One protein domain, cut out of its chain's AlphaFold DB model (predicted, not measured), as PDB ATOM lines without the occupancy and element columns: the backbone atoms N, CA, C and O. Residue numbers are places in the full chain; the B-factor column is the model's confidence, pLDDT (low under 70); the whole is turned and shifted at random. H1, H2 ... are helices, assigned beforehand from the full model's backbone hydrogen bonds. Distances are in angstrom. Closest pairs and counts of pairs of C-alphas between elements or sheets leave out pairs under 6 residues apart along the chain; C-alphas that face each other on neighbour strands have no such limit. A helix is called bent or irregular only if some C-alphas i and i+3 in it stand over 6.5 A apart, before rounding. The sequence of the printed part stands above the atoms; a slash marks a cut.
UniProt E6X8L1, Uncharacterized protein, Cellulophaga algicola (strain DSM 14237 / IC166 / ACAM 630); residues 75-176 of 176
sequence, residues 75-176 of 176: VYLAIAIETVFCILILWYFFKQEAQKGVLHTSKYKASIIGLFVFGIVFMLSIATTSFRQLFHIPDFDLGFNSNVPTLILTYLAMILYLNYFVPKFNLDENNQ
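Overview. This is residues 75 to 176 of the 176 residues of an uncharacterized protein of Cellulophaga algicola (strain DSM 14237 / IC166 / ACAM 630) (UniProt E6X8L1). Three long helices, H1, H2 and H4, run lengthwise in alternating directions as a loose, elongated assembly: H1 and H2 form a helical hairpin, and H4 runs along another side of H2, less closely, with H1 and H4 on different sides of H2 and apart from each other. Short H5 carries on nearly in H4's direction and reaches H2 near residues 107 to 108, while small H3 and the long link after it make the opposite end, where residues 135 to 157 stick out. The printed part has 102 residues with five named helices, H1 to H5 in chain order, and no named strand; the class is all helix. It is loose, with a radius of gyration of the C-alphas of 17.7 A, and spans 53 by 30 by 21 A.

Arrangement. Start with H1, residues 75 to 99, the longest helix. It touches H2, residues 106 to 125, as a helical hairpin, at a shallow tilt of 11 degrees, opposite ways; the closest C-alphas, of Thr 83 and Ile 120, are 7.0 A apart. H2 has a kink of 29 degrees near residue 113. Go on to H4, residues 147 to 165: it is close to H2 but not clearly touching, with the closest C-alphas, of Ile 112 and Leu 162, 7.6 A apart, at a shallow tilt of 18 degrees, opposite ways. H5, residues 168 to 175, only just touches H2, with 3 pairs of C-alphas within 8 A and with residues 107 to 108 of H2 alone; the closest C-alphas, of Tyr 108 and Phe 169, are 5.2 A apart. H4 and H5 meet only through their link. H3, residues 131 to 134, touches no helix. In the backbones of H1 and H4 every O i to N i+4 pair is within hydrogen-bond range, in H2 15 of 16 and in H5 0 of 4, with 1 of 5 O i to N i+3 pairs within range; H3 is too short for an O i to N i+4 pair.

Along the chain. Find C-alpha 75 at (174.758, 233.379, 223.755); from there H1 runs 36.0 A to C-alpha 99. H2 begins at C-alpha 106, at (172.087, 203.235, 234.323), and runs 27.4 A to C-alpha 125. H3 covers 4.8 A and H4 25.6 A. H5 covers 12.3 A and ends at C-alpha 175, at (174.641, 192.952, 245.753); it is only just irregular, with C-alphas 170 and 173 6.8 A apart.

Size, cuts and confidence. The two C-alphas farthest apart, those of Gly 143 and Gln 176, are 55.6 A apart. The printed part has no cut and ends at the chain's last residue. The link from H3 to H4, 12 residues, is long; H1 to H2 is short, and H2 to H3 and H4 to H5 are tight. The mean pLDDT of the printed part is 88.1, and residues 171 to 176 are under 70.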
ATOM      1  N   VAL A  75     174.575 234.302 222.619       93.88
ATOM      2  CA  VAL A  75     174.758 233.379 223.755       93.88
ATOM      3  C   VAL A  75     173.989 232.060 223.609       93.88
ATOM      4  O   VAL A  75     174.472 231.010 224.023       93.88
ATOM      5  N   TYR A  76     172.813 232.063 222.977       95.31
ATOM      6  CA  TYR A  76     172.048 230.829 222.782       95.31
ATOM      7  C   TYR A  76     172.688 229.911 221.740       95.31
ATOM      8  O   TYR A  76     172.677 228.692 221.916       95.31
ATOM      9  N   LEU A  77     173.283 230.474 220.683       95.38
ATOM     10  CA  LEU A  77     174.044 229.692 219.711       95.38
ATOM     11  C   LEU A  77     175.324 229.121 220.334       95.38
ATOM     12  O   LEU A  77     175.627 227.953 220.101       95.38
ATOM     13  N   ALA A  78     176.019 229.902 221.168       94.94
ATOM     14  CA  ALA A  78     177.154 229.422 221.957       94.94
ATOM     15  C   ALA A  78     176.778 228.187 222.794       94.94
ATOM     16  O   ALA A  78     177.365 227.116 222.628       94.94
ATOM     17  N   ILE A  79     175.722 228.300 223.609       95.00
ATOM     18  CA  ILE A  79     175.232 227.201 224.457       95.00
ATOM     19  C   ILE A  79     174.801 225.990 223.613       95.00
ATOM     20  O   ILE A  79     175.021 224.844 224.012       95.00
ATOM     21  N   ALA A  80     174.205 226.205 222.436       96.31
ATOM     22  CA  ALA A  80     173.813 225.117 221.542       96.31
ATOM     23  C   ALA A  80     175.028 224.333 221.012       96.31
ATOM     24  O   ALA A  80     175.005 223.100 221.025       96.31
ATOM     25  N   ILE A  81     176.097 225.022 220.596       95.44
ATOM     26  CA  ILE A  81     177.350 224.392 220.148       95.44
ATOM     27  C   ILE A  81     177.962 223.561 221.281       95.44
ATOM     28  O   ILE A  81     178.309 222.395 221.076       95.44
ATOM     29  N   GLU A  82     178.031 224.118 222.491       94.38
ATOM     30  CA  GLU A  82     178.550 223.401 223.658       94.38
ATOM     31  C   GLU A  82     177.697 222.186 224.019       94.38
ATOM     32  O   GLU A  82     178.232 221.118 224.308       94.38
ATOM     33  N   THR A  83     176.373 222.299 223.916       96.12
ATOM     34  CA  THR A  83     175.452 221.180 224.152       96.12
ATOM     35  C   THR A  83     175.722 220.030 223.182       96.12
ATOM     36  O   THR A  83     175.819 218.873 223.602       96.12
ATOM     37  N   VAL A  84     175.897 220.326 221.889       96.81
ATOM     38  CA  VAL A  84     176.252 219.316 220.879       96.81
ATOM     39  C   VAL A  84     177.602 218.681 221.206       96.81
ATOM     40  O   VAL A  84     177.725 217.455 221.181       96.81
ATOM     41  N   PHE A  85     178.600 219.486 221.574       94.88
ATOM     42  CA  PHE A  85     179.910 218.979 221.973       94.88
ATOM     43  C   PHE A  85     179.826 218.047 223.194       94.88
ATOM     44  O   PHE A  85     180.390 216.951 223.171       94.88
ATOM     45  N   CYS A  86     179.066 218.425 224.228       95.25
ATOM     46  CA  CYS A  86     178.824 217.598 225.410       95.25
ATOM     47  C   CYS A  86     178.187 216.248 225.050       95.25
ATOM     48  O   CYS A  86     178.620 215.210 225.552       95.25
ATOM     49  N   ILE A  87     177.198 216.231 224.151       97.00
ATOM     50  CA  ILE A  87     176.573 214.987 223.677       97.00
ATOM     51  C   ILE A  87     177.612 214.091 222.989       97.00
ATOM     52  O   ILE A  87     177.697 212.900 223.295       97.00
ATOM     53  N   LEU A  88     178.425 214.657 222.091       96.00
ATOM     54  CA  LEU A  88     179.441 213.912 221.343       96.00
ATOM     55  C   LEU A  88     180.526 213.330 222.257       96.00
ATOM     56  O   LEU A  88     180.884 212.159 222.106       96.00
ATOM     57  N   ILE A  89     181.031 214.108 223.219       94.25
ATOM     58  CA  ILE A  89     182.092 213.641 224.120       94.25
ATOM     59  C   ILE A  89     181.576 212.606 225.124       94.25
ATOM     60  O   ILE A  89     182.269 211.625 225.385       94.25
ATOM     61  N   LEU A  90     180.345 212.756 225.629       95.69
ATOM     62  CA  LEU A  90     179.714 211.761 226.501       95.69
ATOM     63  C   LEU A  90     179.445 210.455 225.752       95.69
ATOM     64  O   LEU A  90     179.732 209.374 226.271       95.69
ATOM     65  N   TRP A  91     178.950 210.541 224.515       96.25
ATOM     66  CA  TRP A  91     178.793 209.374 223.652       96.25
ATOM     67  C   TRP A  91     180.131 208.665 223.426       96.25
ATOM     68  O   TRP A  91     180.222 207.451 223.617       96.25
ATOM     69  N   TYR A  92     181.178 209.415 223.070       95.19
ATOM     70  CA  TYR A  92     182.518 208.867 222.879       95.19
ATOM     71  C   TYR A  92     183.050 208.202 224.155       95.19
ATOM     72  O   TYR A  92     183.552 207.080 224.093       95.19
ATOM     73  N   PHE A  93     182.895 208.857 225.308       93.69
ATOM     74  CA  PHE A  93     183.312 208.343 226.610       93.69
ATOM     75  C   PHE A  93     182.655 206.993 226.924       93.69
ATOM     76  O   PHE A  93     183.357 206.000 227.115       93.69
ATOM     77  N   PHE A  94     181.320 206.912 226.894       94.19
ATOM     78  CA  PHE A  94     180.620 205.661 227.201       94.19
ATOM     79  C   PHE A  94     180.872 204.568 226.160       94.19
ATOM     80  O   PHE A  94     180.931 203.390 226.513       94.19
ATOM     81  N   LYS A  95     181.051 204.937 224.886       94.31
ATOM     82  CA  LYS A  95     181.442 203.993 223.833       94.31
ATOM     83  C   LYS A  95     182.817 203.388 224.114       94.31
ATOM     84  O   LYS A  95     182.979 202.181 223.961       94.31
ATOM     85  N   GLN A  96     183.787 204.198 224.535       94.44
ATOM     86  CA  GLN A  96     185.130 203.721 224.864       94.44
ATOM     87  C   GLN A  96     185.157 202.840 226.114       94.44
ATOM     88  O   GLN A  96     185.863 201.836 226.133       94.44
ATOM     89  N   GLU A  97     184.375 203.172 227.140       91.69
ATOM     90  CA  GLU A  97     184.252 202.320 228.329       91.69
ATOM     91  C   GLU A  97     183.641 200.956 227.973       91.69
ATOM     92  O   GLU A  97     184.204 199.918 228.327       91.69
ATOM     93  N   ALA A  98     182.587 200.936 227.150       90.50
ATOM     94  CA  ALA A  98     181.995 199.692 226.660       90.50
ATOM     95  C   ALA A  98     182.984 198.851 225.829       90.50
ATOM     96  O   ALA A  98     183.037 197.633 225.985       90.50
ATOM     97  N   GLN A  99     183.810 199.483 224.984       92.50
ATOM     98  CA  GLN A  99     184.847 198.791 224.200       92.50
ATOM     99  C   GLN A  99     185.951 198.170 225.068       92.50
ATOM    100  O   GLN A  99     186.554 197.178 224.667       92.50
ATOM    101  N   LYS A 100     186.196 198.713 226.264       92.06
ATOM    102  CA  LYS A 100     187.121 198.141 227.256       92.06
ATOM    103  C   LYS A 100     186.465 197.092 228.161       92.06
ATOM    104  O   LYS A 100     187.114 196.607 229.083       92.06
ATOM    105  N   GLY A 101     185.195 196.761 227.929       87.44
ATOM    106  CA  GLY A 101     184.434 195.826 228.757       87.44
ATOM    107  C   GLY A 101     183.969 196.408 230.095       87.44
ATOM    108  O   GLY A 101     183.515 195.653 230.952       87.44
ATOM    109  N   VAL A 102     184.059 197.728 230.292       86.31
ATOM    110  CA  VAL A 102     183.548 198.388 231.496       86.31
ATOM    111  C   VAL A 102     182.050 198.630 231.312       86.31
ATOM    112  O   VAL A 102     181.621 199.487 230.535       86.31
ATOM    113  N   LEU A 103     181.240 197.843 232.017       81.31
ATOM    114  CA  LEU A 103     179.794 198.020 232.061       81.31
ATOM    115  C   LEU A 103     179.437 198.951 233.218       81.31
ATOM    116  O   LEU A 103     179.775 198.697 234.369       81.31
ATOM    117  N   HIS A 104     178.747 200.039 232.894       85.19
ATOM    118  CA  HIS A 104     178.237 200.985 233.877       85.19
ATOM    119  C   HIS A 104     176.731 200.851 234.026       85.19
ATOM    120  O   HIS A 104     176.007 200.810 233.022       85.19
ATOM    121  N   THR A 105     176.278 200.899 235.276       88.62
ATOM    122  CA  THR A 105     174.860 200.923 235.629       88.62
ATOM    123  C   THR A 105     174.174 202.157 235.035       88.62
ATOM    124  O   THR A 105     174.797 203.201 234.788       88.62
ATOM    125  N   SER A 106     172.859 202.086 234.822       89.94
ATOM    126  CA  SER A 106     172.087 203.235 234.323       89.94
ATOM    127  C   SER A 106     172.185 204.448 235.260       89.94
ATOM    128  O   SER A 106     172.241 205.583 234.791       89.94
ATOM    129  N   LYS A 107     172.281 204.215 236.578       92.12
ATOM    130  CA  LYS A 107     172.442 205.268 237.596       92.12
ATOM    131  C   LYS A 107     173.792 205.978 237.484       92.12
ATOM    132  O   LYS A 107     173.842 207.205 237.582       92.12
ATOM    133  N   TYR A 108     174.868 205.234 237.225       92.06
ATOM    134  CA  TYR A 108     176.189 205.810 236.977       92.06
ATOM    135  C   TYR A 108     176.160 206.737 235.757       92.06
ATOM    136  O   TYR A 108     176.547 207.904 235.843       92.06
ATOM    137  N   LYS A 109     175.618 206.245 234.633       92.94
ATOM    138  CA  LYS A 109     175.508 207.027 233.391       92.94
ATOM    139  C   LYS A 109     174.666 208.286 233.595       92.94
ATOM    140  O   LYS A 109     175.099 209.373 233.217       92.94
ATOM    141  N   ALA A 110     173.504 208.152 234.237       94.12
ATOM    142  CA  ALA A 110     172.608 209.268 234.524       94.12
ATOM    143  C   ALA A 110     173.258 210.329 235.422       94.12
ATOM    144  O   ALA A 110     173.031 211.513 235.208       94.12
ATOM    145  N   SER A 111     174.101 209.929 236.378       94.25
ATOM    146  CA  SER A 111     174.793 210.866 237.273       94.25
ATOM    147  C   SER A 111     175.834 211.709 236.534       94.25
ATOM    148  O   SER A 111     175.884 212.925 236.705       94.25
ATOM    149  N   ILE A 112     176.625 211.092 235.649       94.38
ATOM    150  CA  ILE A 112     177.575 211.832 234.808       94.38
ATOM    151  C   ILE A 112     176.826 212.759 233.850       94.38
ATOM    152  O   ILE A 112     177.137 213.942 233.787       94.38
ATOM    153  N   ILE A 113     175.816 212.250 233.134       95.62
ATOM    154  CA  ILE A 113     175.015 213.060 232.202       95.62
ATOM    155  C   ILE A 113     174.340 214.222 232.944       95.62
ATOM    156  O   ILE A 113     174.353 215.352 232.461       95.62
ATOM    157  N   GLY A 114     173.809 213.963 234.140       95.06
ATOM    158  CA  GLY A 114     173.154 214.950 234.989       95.06
ATOM    159  C   GLY A 114     174.049 216.135 235.342       95.06
ATOM    160  O   GLY A 114     173.563 217.261 235.357       95.06
ATOM    161  N   LEU A 115     175.354 215.916 235.538       94.25
ATOM    162  CA  LEU A 115     176.314 216.998 235.777       94.25
ATOM    163  C   LEU A 115     176.390 217.975 234.591       94.25
ATOM    164  O   LEU A 115     176.374 219.189 234.787       94.25
ATOM    165  N   PHE A 116     176.434 217.455 233.362       94.75
ATOM    166  CA  PHE A 116     176.465 218.286 232.154       94.75
ATOM    167  C   PHE A 116     175.118 218.963 231.897       94.75
ATOM    168  O   PHE A 116     175.085 220.151 231.595       94.75
ATOM    169  N   VAL A 117     174.004 218.243 232.078       96.44
ATOM    170  CA  VAL A 117     172.652 218.817 231.964       96.44
ATOM    171  C   VAL A 117     172.468 219.966 232.952       96.44
ATOM    172  O   VAL A 117     171.979 221.025 232.565       96.44
ATOM    173  N   PHE A 118     172.904 219.791 234.202       94.69
ATOM    174  CA  PHE A 118     172.905 220.858 235.199       94.69
ATOM    175  C   PHE A 118     173.698 222.074 234.709       94.69
ATOM    176  O   PHE A 118     173.179 223.184 234.775       94.69
ATOM    177  N   GLY A 119     174.903 221.872 234.164       92.56
ATOM    178  CA  GLY A 119     175.716 222.949 233.594       92.56
ATOM    179  C   GLY A 119     175.005 223.715 232.474       92.56
ATOM    180  O   GLY A 119     174.940 224.939 232.523       92.56
ATOM    181  N   ILE A 120     174.400 223.012 231.509       95.31
ATOM    182  CA  ILE A 120     173.651 223.641 230.406       95.31
ATOM    183  C   ILE A 120     172.438 224.425 230.928       95.31
ATOM    184  O   ILE A 120     172.245 225.581 230.556       95.31
ATOM    185  N   VAL A 121     171.630 223.831 231.814       95.56
ATOM    186  CA  VAL A 121     170.457 224.500 232.408       95.56
ATOM    187  C   VAL A 121     170.879 225.725 233.220       95.56
ATOM    188  O   VAL A 121     170.244 226.777 233.132       95.56
ATOM    189  N   PHE A 122     171.970 225.609 233.976       91.94
ATOM    190  CA  PHE A 122     172.549 226.712 234.726       91.94
ATOM    191  C   PHE A 122     172.970 227.850 233.797       91.94
ATOM    192  O   PHE A 122     172.525 228.976 234.004       91.94
ATOM    193  N   MET A 123     173.731 227.568 232.734       91.75
ATOM    194  CA  MET A 123     174.119 228.581 231.747       91.75
ATOM    195  C   MET A 123     172.908 229.239 231.085       91.75
ATOM    196  O   MET A 123     172.866 230.461 230.989       91.75
ATOM    197  N   LEU A 124     171.883 228.467 230.710       93.81
ATOM    198  CA  LEU A 124     170.641 229.012 230.151       93.81
ATOM    199  C   LEU A 124     169.936 229.969 231.120       93.81
ATOM    200  O   LEU A 124     169.435 231.007 230.693       93.81
ATOM    201  N   SER A 125     169.922 229.650 232.419       92.06
ATOM    202  CA  SER A 125     169.291 230.494 233.442       92.06
ATOM    203  C   SER A 125     169.984 231.845 233.641       92.06
ATOM    204  O   SER A 125     169.330 232.798 234.062       92.06
ATOM    205  N   ILE A 126     171.278 231.935 233.310       90.50
ATOM    206  CA  ILE A 126     172.080 233.160 233.440       90.50
ATOM    207  C   ILE A 126     172.529 233.749 232.099       90.50
ATOM    208  O   ILE A 126     173.344 234.670 232.082       90.50
ATOM    209  N   ALA A 127     172.004 233.243 230.980       90.19
ATOM    210  CA  ALA A 127     172.490 233.563 229.638       90.19
ATOM    211  C   ALA A 127     172.425 235.065 229.317       90.19
ATOM    212  O   ALA A 127     173.329 235.609 228.692       90.19
ATOM    213  N   THR A 128     171.362 235.744 229.756       89.62
ATOM    214  CA  THR A 128     171.152 237.182 229.508       89.62
ATOM    215  C   THR A 128     171.223 238.028 230.774       89.62
ATOM    216  O   THR A 128     171.356 239.248 230.696       89.62
ATOM    217  N   THR A 129     171.102 237.399 231.944       87.56
ATOM    218  CA  THR A 129     170.922 238.083 233.224       87.56
ATOM    219  C   THR A 129     171.700 237.347 234.303       87.56
ATOM    220  O   THR A 129     171.507 236.156 234.515       87.56
ATOM    221  N   SER A 130     172.559 238.052 235.033       86.06
ATOM    222  CA  SER A 130     173.295 237.456 236.156       86.06
ATOM    223  C   SER A 130     172.371 237.125 237.338       86.06
ATOM    224  O   SER A 130     171.371 237.809 237.557       86.06
ATOM    225  N   PHE A 131     172.743 236.162 238.192       87.12
ATOM    226  CA  PHE A 131     172.004 235.896 239.441       87.12
ATOM    227  C   PHE A 131     171.876 237.122 240.341       87.12
ATOM    228  O   PHE A 131     170.846 237.315 240.979       87.12
ATOM    229  N   ARG A 132     172.907 237.973 240.364       87.00
ATOM    230  CA  ARG A 132     172.875 239.236 241.102       87.00
ATOM    231  C   ARG A 132     171.696 240.099 240.653       87.00
ATOM    232  O   ARG A 132     170.960 240.602 241.491       87.00
ATOM    233  N   GLN A 133     171.503 240.232 239.341       87.38
ATOM    234  CA  GLN A 133     170.370 240.965 238.774       87.38
ATOM    235  C   GLN A 133     169.047 240.234 239.022       87.38
ATOM    236  O   GLN A 133     168.084 240.873 239.429       87.38
ATOM    237  N   LEU A 134     169.011 238.909 238.845       89.00
ATOM    238  CA  LEU A 134     167.804 238.105 239.053       89.00
ATOM    239  C   LEU A 134     167.259 238.225 240.488       89.00
ATOM    240  O   LEU A 134     166.050 238.307 240.691       89.00
ATOM    241  N   PHE A 135     168.151 238.280 241.480       91.38
ATOM    242  CA  PHE A 135     167.807 238.377 242.900       91.38
ATOM    243  C   PHE A 135     167.918 239.793 243.481       91.38
ATOM    244  O   PHE A 135     167.780 239.956 244.690       91.38
ATOM    245  N   HIS A 136     168.147 240.816 242.650       90.75
ATOM    246  CA  HIS A 136     168.296 242.215 243.082       90.75
ATOM    247  C   HIS A 136     169.353 242.415 244.186       90.75
ATOM    248  O   HIS A 136     169.203 243.249 245.079       90.75
ATOM    249  N   ILE A 137     170.431 241.634 244.133       89.19
ATOM    250  CA  ILE A 137     171.533 241.713 245.090       89.19
ATOM    251  C   ILE A 137     172.369 242.967 244.760       89.19
ATOM    252  O   ILE A 137     172.721 243.161 243.591       89.19
ATOM    253  N   PRO A 138     172.696 243.827 245.744       87.50
ATOM    254  CA  PRO A 138     173.509 245.020 245.511       87.50
ATOM    255  C   PRO A 138     174.931 244.662 245.056       87.50
ATOM    256  O   PRO A 138     175.408 243.545 245.262       87.50
ATOM    257  N   ASP A 139     175.612 245.610 244.408       82.81
ATOM    258  CA  ASP A 139     176.997 245.392 243.991       82.81
ATOM    259  C   ASP A 139     177.927 245.419 245.211       82.81
ATOM    260  O   ASP A 139     177.906 246.370 245.993       82.81
ATOM    261  N   PHE A 140     178.728 244.367 245.375       80.81
ATOM    262  CA  PHE A 140     179.721 244.256 246.437       80.81
ATOM    263  C   PHE A 140     181.108 244.314 245.809       80.81
ATOM    264  O   PHE A 140     181.507 243.396 245.089       80.81
ATOM    265  N   ASP A 141     181.860 245.369 246.108       81.38
ATOM    266  CA  ASP A 141     183.276 245.410 245.772       81.38
ATOM    267  C   ASP A 141     184.073 244.710 246.875       81.38
ATOM    268  O   ASP A 141     184.324 245.263 247.946       81.38
ATOM    269  N   LEU A 142     184.429 243.452 246.625       78.50
ATOM    270  CA  LEU A 142     185.234 242.651 247.546       78.50
ATOM    271  C   LEU A 142     186.725 243.035 247.503       78.50
ATOM    272  O   LEU A 142     187.515 242.464 248.253       78.50
ATOM    273  N   GLY A 143     187.135 243.958 246.624       81.19
ATOM    274  CA  GLY A 143     188.541 244.317 246.413       81.19
ATOM    275  C   GLY A 143     189.353 243.249 245.667       81.19
ATOM    276  O   GLY A 143     190.561 243.398 245.500       81.19
ATOM    277  N   PHE A 144     188.711 242.170 245.209       76.56
ATOM    278  CA  PHE A 144     189.308 241.124 244.378       76.56
ATOM    279  C   PHE A 144     188.276 240.514 243.420       76.56
ATOM    280  O   PHE A 144     187.065 240.601 243.624       76.56
ATOM    281  N   ASN A 145     188.767 239.871 242.361       77.12
ATOM    282  CA  ASN A 145     187.930 239.214 241.365       77.12
ATOM    283  C   ASN A 145     187.319 237.917 241.924       77.12
ATOM    284  O   ASN A 145     188.032 236.941 242.166       77.12
ATOM    285  N   SER A 146     185.997 237.894 242.100       81.12
ATOM    286  CA  SER A 146     185.263 236.743 242.634       81.12
ATOM    287  C   SER A 146     185.212 235.536 241.692       81.12
ATOM    288  O   SER A 146     184.984 234.425 242.169       81.12
ATOM    289  N   ASN A 147     185.503 235.693 240.394       79.06
ATOM    290  CA  ASN A 147     185.456 234.579 239.445       79.06
ATOM    291  C   ASN A 147     186.472 233.485 239.780       79.06
ATOM    292  O   ASN A 147     186.157 232.310 239.628       79.06
ATOM    293  N   VAL A 148     187.674 233.837 240.254       81.69
ATOM    294  CA  VAL A 148     188.705 232.835 240.573       81.69
ATOM    295  C   VAL A 148     188.268 231.943 241.748       81.69
ATOM    296  O   VAL A 148     188.234 230.725 241.566       81.69
ATOM    297  N   PRO A 149     187.857 232.483 242.916       85.69
ATOM    298  CA  PRO A 149     187.279 231.672 243.990       85.69
ATOM    299  C   PRO A 149     186.058 230.856 243.559       85.69
ATOM    300  O   PRO A 149     185.957 229.684 243.920       85.69
ATOM    301  N   THR A 150     185.154 231.440 242.764       86.44
ATOM    302  CA  THR A 150     183.983 230.724 242.243       86.44
ATOM    303  C   THR A 150     184.398 229.533 241.383       86.44
ATOM    304  O   THR A 150     183.908 228.430 241.610       86.44
ATOM    305  N   LEU A 151     185.339 229.712 240.452       85.44
ATOM    306  CA  LEU A 151     185.846 228.628 239.608       85.44
ATOM    307  C   LEU A 151     186.516 227.530 240.439       85.44
ATOM    308  O   LEU A 151     186.228 226.354 240.226       85.44
ATOM    309  N   ILE A 152     187.353 227.892 241.418       89.38
ATOM    310  CA  ILE A 152     187.992 226.919 242.320       89.38
ATOM    311  C   ILE A 152     186.933 226.080 243.041       89.38
ATOM    312  O   ILE A 152     187.017 224.851 243.035       89.38
ATOM    313  N   LEU A 153     185.921 226.721 243.632       92.75
ATOM    314  CA  LEU A 153     184.844 226.026 244.339       92.75
ATOM    315  C   LEU A 153     184.042 225.114 243.406       92.75
ATOM    316  O   LEU A 153     183.775 223.968 243.769       92.75
ATOM    317  N   THR A 154     183.709 225.582 242.203       90.19
ATOM    318  CA  THR A 154     183.000 224.778 241.200       90.19
ATOM    319  C   THR A 154     183.805 223.539 240.817       90.19
ATOM    320  O   THR A 154     183.272 222.430 240.862       90.19
ATOM    321  N   TYR A 155     185.100 223.680 240.513       89.94
ATOM    322  CA  TYR A 155     185.937 222.531 240.164       89.94
ATOM    323  C   TYR A 155     186.109 221.559 241.333       89.94
ATOM    324  O   TYR A 155     186.010 220.351 241.125       89.94
ATOM    325  N   LEU A 156     186.302 222.046 242.563       94.44
ATOM    326  CA  LEU A 156     186.356 221.184 243.747       94.44
ATOM    327  C   LEU A 156     185.048 220.410 243.937       94.44
ATOM    328  O   LEU A 156     185.084 219.201 244.158       94.44
ATOM    329  N   ALA A 157     183.897 221.069 243.795       93.62
ATOM    330  CA  ALA A 157     182.593 220.422 243.889       93.62
ATOM    331  C   ALA A 157     182.408 219.345 242.807       93.62
ATOM    332  O   ALA A 157     181.973 218.235 243.117       93.62
ATOM    333  N   MET A 158     182.797 219.626 241.559       92.31
ATOM    334  CA  MET A 158     182.755 218.652 240.463       92.31
ATOM    335  C   MET A 158     183.684 217.459 240.717       92.31
ATOM    336  O   MET A 158     183.274 216.314 240.536       92.31
ATOM    337  N   ILE A 159     184.914 217.703 241.178       92.69
ATOM    338  CA  ILE A 159     185.880 216.651 241.527       92.69
ATOM    339  C   ILE A 159     185.321 215.766 242.641       92.69
ATOM    340  O   ILE A 159     185.398 214.542 242.536       92.69
ATOM    341  N   LEU A 160     184.740 216.359 243.687       94.38
ATOM    342  CA  LEU A 160     184.108 215.618 244.778       94.38
ATOM    343  C   LEU A 160     182.916 214.800 244.274       94.38
ATOM    344  O   LEU A 160     182.823 213.612 244.574       94.38
ATOM    345  N   TYR A 161     182.038 215.387 243.461       93.81
ATOM    346  CA  TYR A 161     180.896 214.682 242.881       93.81
ATOM    347  C   TYR A 161     181.344 213.460 242.060       93.81
ATOM    348  O   TYR A 161     180.873 212.344 242.286       93.81
ATOM    349  N   LEU A 162     182.315 213.645 241.165       91.56
ATOM    350  CA  LEU A 162     182.797 212.591 240.272       91.56
ATOM    351  C   LEU A 162     183.604 211.501 240.990       91.56
ATOM    352  O   LEU A 162     183.495 210.339 240.610       91.56
ATOM    353  N   ASN A 163     184.390 211.836 242.017       91.81
ATOM    354  CA  ASN A 163     185.253 210.858 242.694       91.81
ATOM    355  C   ASN A 163     184.619 210.213 243.929       91.81
ATOM    356  O   ASN A 163     185.014 209.113 244.303       91.81
ATOM    357  N   TYR A 164     183.662 210.873 244.580       90.12
ATOM    358  CA  TYR A 164     183.051 210.359 245.807       90.12
ATOM    359  C   TYR A 164     181.614 209.874 245.603       90.12
ATOM    360  O   TYR A 164     181.231 208.847 246.165       90.12
ATOM    361  N   PHE A 165     180.800 210.591 244.826       90.31
ATOM    362  CA  PHE A 165     179.378 210.268 244.683       90.31
ATOM    363  C   PHE A 165     179.128 209.271 243.549       90.31
ATOM    364  O   PHE A 165     178.559 208.206 243.782       90.31
ATOM    365  N   VAL A 166     179.611 209.577 242.344       89.94
ATOM    366  CA  VAL A 166     179.377 208.764 241.140       89.94
ATOM    367  C   VAL A 166     179.843 207.300 241.272       89.94
ATOM    368  O   VAL A 166     179.088 206.414 240.860       89.94
ATOM    369  N   PRO A 167     181.007 206.972 241.875       88.38
ATOM    370  CA  PRO A 167     181.475 205.585 241.946       88.38
ATOM    371  C   PRO A 167     180.589 204.663 242.786       88.38
ATOM    372  O   PRO A 167     180.600 203.454 242.566       88.38
ATOM    373  N   LYS A 168     179.781 205.207 243.708       88.06
ATOM    374  CA  LYS A 168     178.863 204.413 244.540       88.06
ATOM    375  C   LYS A 168     177.838 203.657 243.691       88.06
ATOM    376  O   LYS A 168     177.492 202.530 244.013       88.06
ATOM    377  N   PHE A 169     177.451 204.209 242.541       84.56
ATOM    378  CA  PHE A 169     176.510 203.566 241.623       84.56
ATOM    379  C   PHE A 169     177.091 202.396 240.824       84.56
ATOM    380  O   PHE A 169     176.319 201.700 240.170       84.56
ATOM    381  N   ASN A 170     178.412 202.173 240.846       71.94
ATOM    382  CA  ASN A 170     179.020 200.963 240.276       71.94
ATOM    383  C   ASN A 170     178.977 199.772 241.250       71.94
ATOM    384  O   ASN A 170     179.120 198.638 240.809       71.94
ATOM    385  N   LEU A 171     178.811 200.006 242.557       59.84
ATOM    386  CA  LEU A 171     178.871 198.954 243.581       59.84
ATOM    387  C   LEU A 171     177.510 198.296 243.856       59.84
ATOM    388  O   LEU A 171     177.467 197.171 244.344       59.84
ATOM    389  N   ASP A 172     176.411 198.973 243.517       53.88
ATOM    390  CA  ASP A 172     175.055 198.542 243.877       53.88
ATOM    391  C   ASP A 172     174.530 197.338 243.067       53.88
ATOM    392  O   ASP A 172     173.613 196.666 243.528       53.88
ATOM    393  N   GLU A 173     175.091 197.025 241.890       52.94
ATOM    394  CA  GLU A 173     174.634 195.882 241.069       52.94
ATOM    395  C   GLU A 173     175.293 194.541 241.438       52.94
ATOM    396  O   GLU A 173     174.773 193.498 241.065       52.94
ATOM    397  N   ASN A 174     176.377 194.532 242.226       48.31
ATOM    398  CA  ASN A 174     177.009 193.284 242.690       48.31
ATOM    399  C   ASN A 174     176.407 192.735 244.003       48.31
ATOM    400  O   ASN A 174     176.936 191.773 244.555       48.31
ATOM    401  N   ASN A 175     175.328 193.341 244.513       44.59
ATOM    402  CA  ASN A 175     174.641 192.952 245.753       44.59
ATOM    403  C   ASN A 175     173.159 192.566 245.532       44.59
ATOM    404  O   ASN A 175     172.353 192.689 246.459       44.59
ATOM    405  N   GLN A 176     172.786 192.103 244.332       36.44
ATOM    406  CA  GLN A 176     171.478 191.487 244.064       36.44
ATOM    407  C   GLN A 176     171.624 190.130 243.384       36.44
ATOM    408  O   GLN A 176     172.370 190.051 242.386       36.44
TER     409      GLN A 176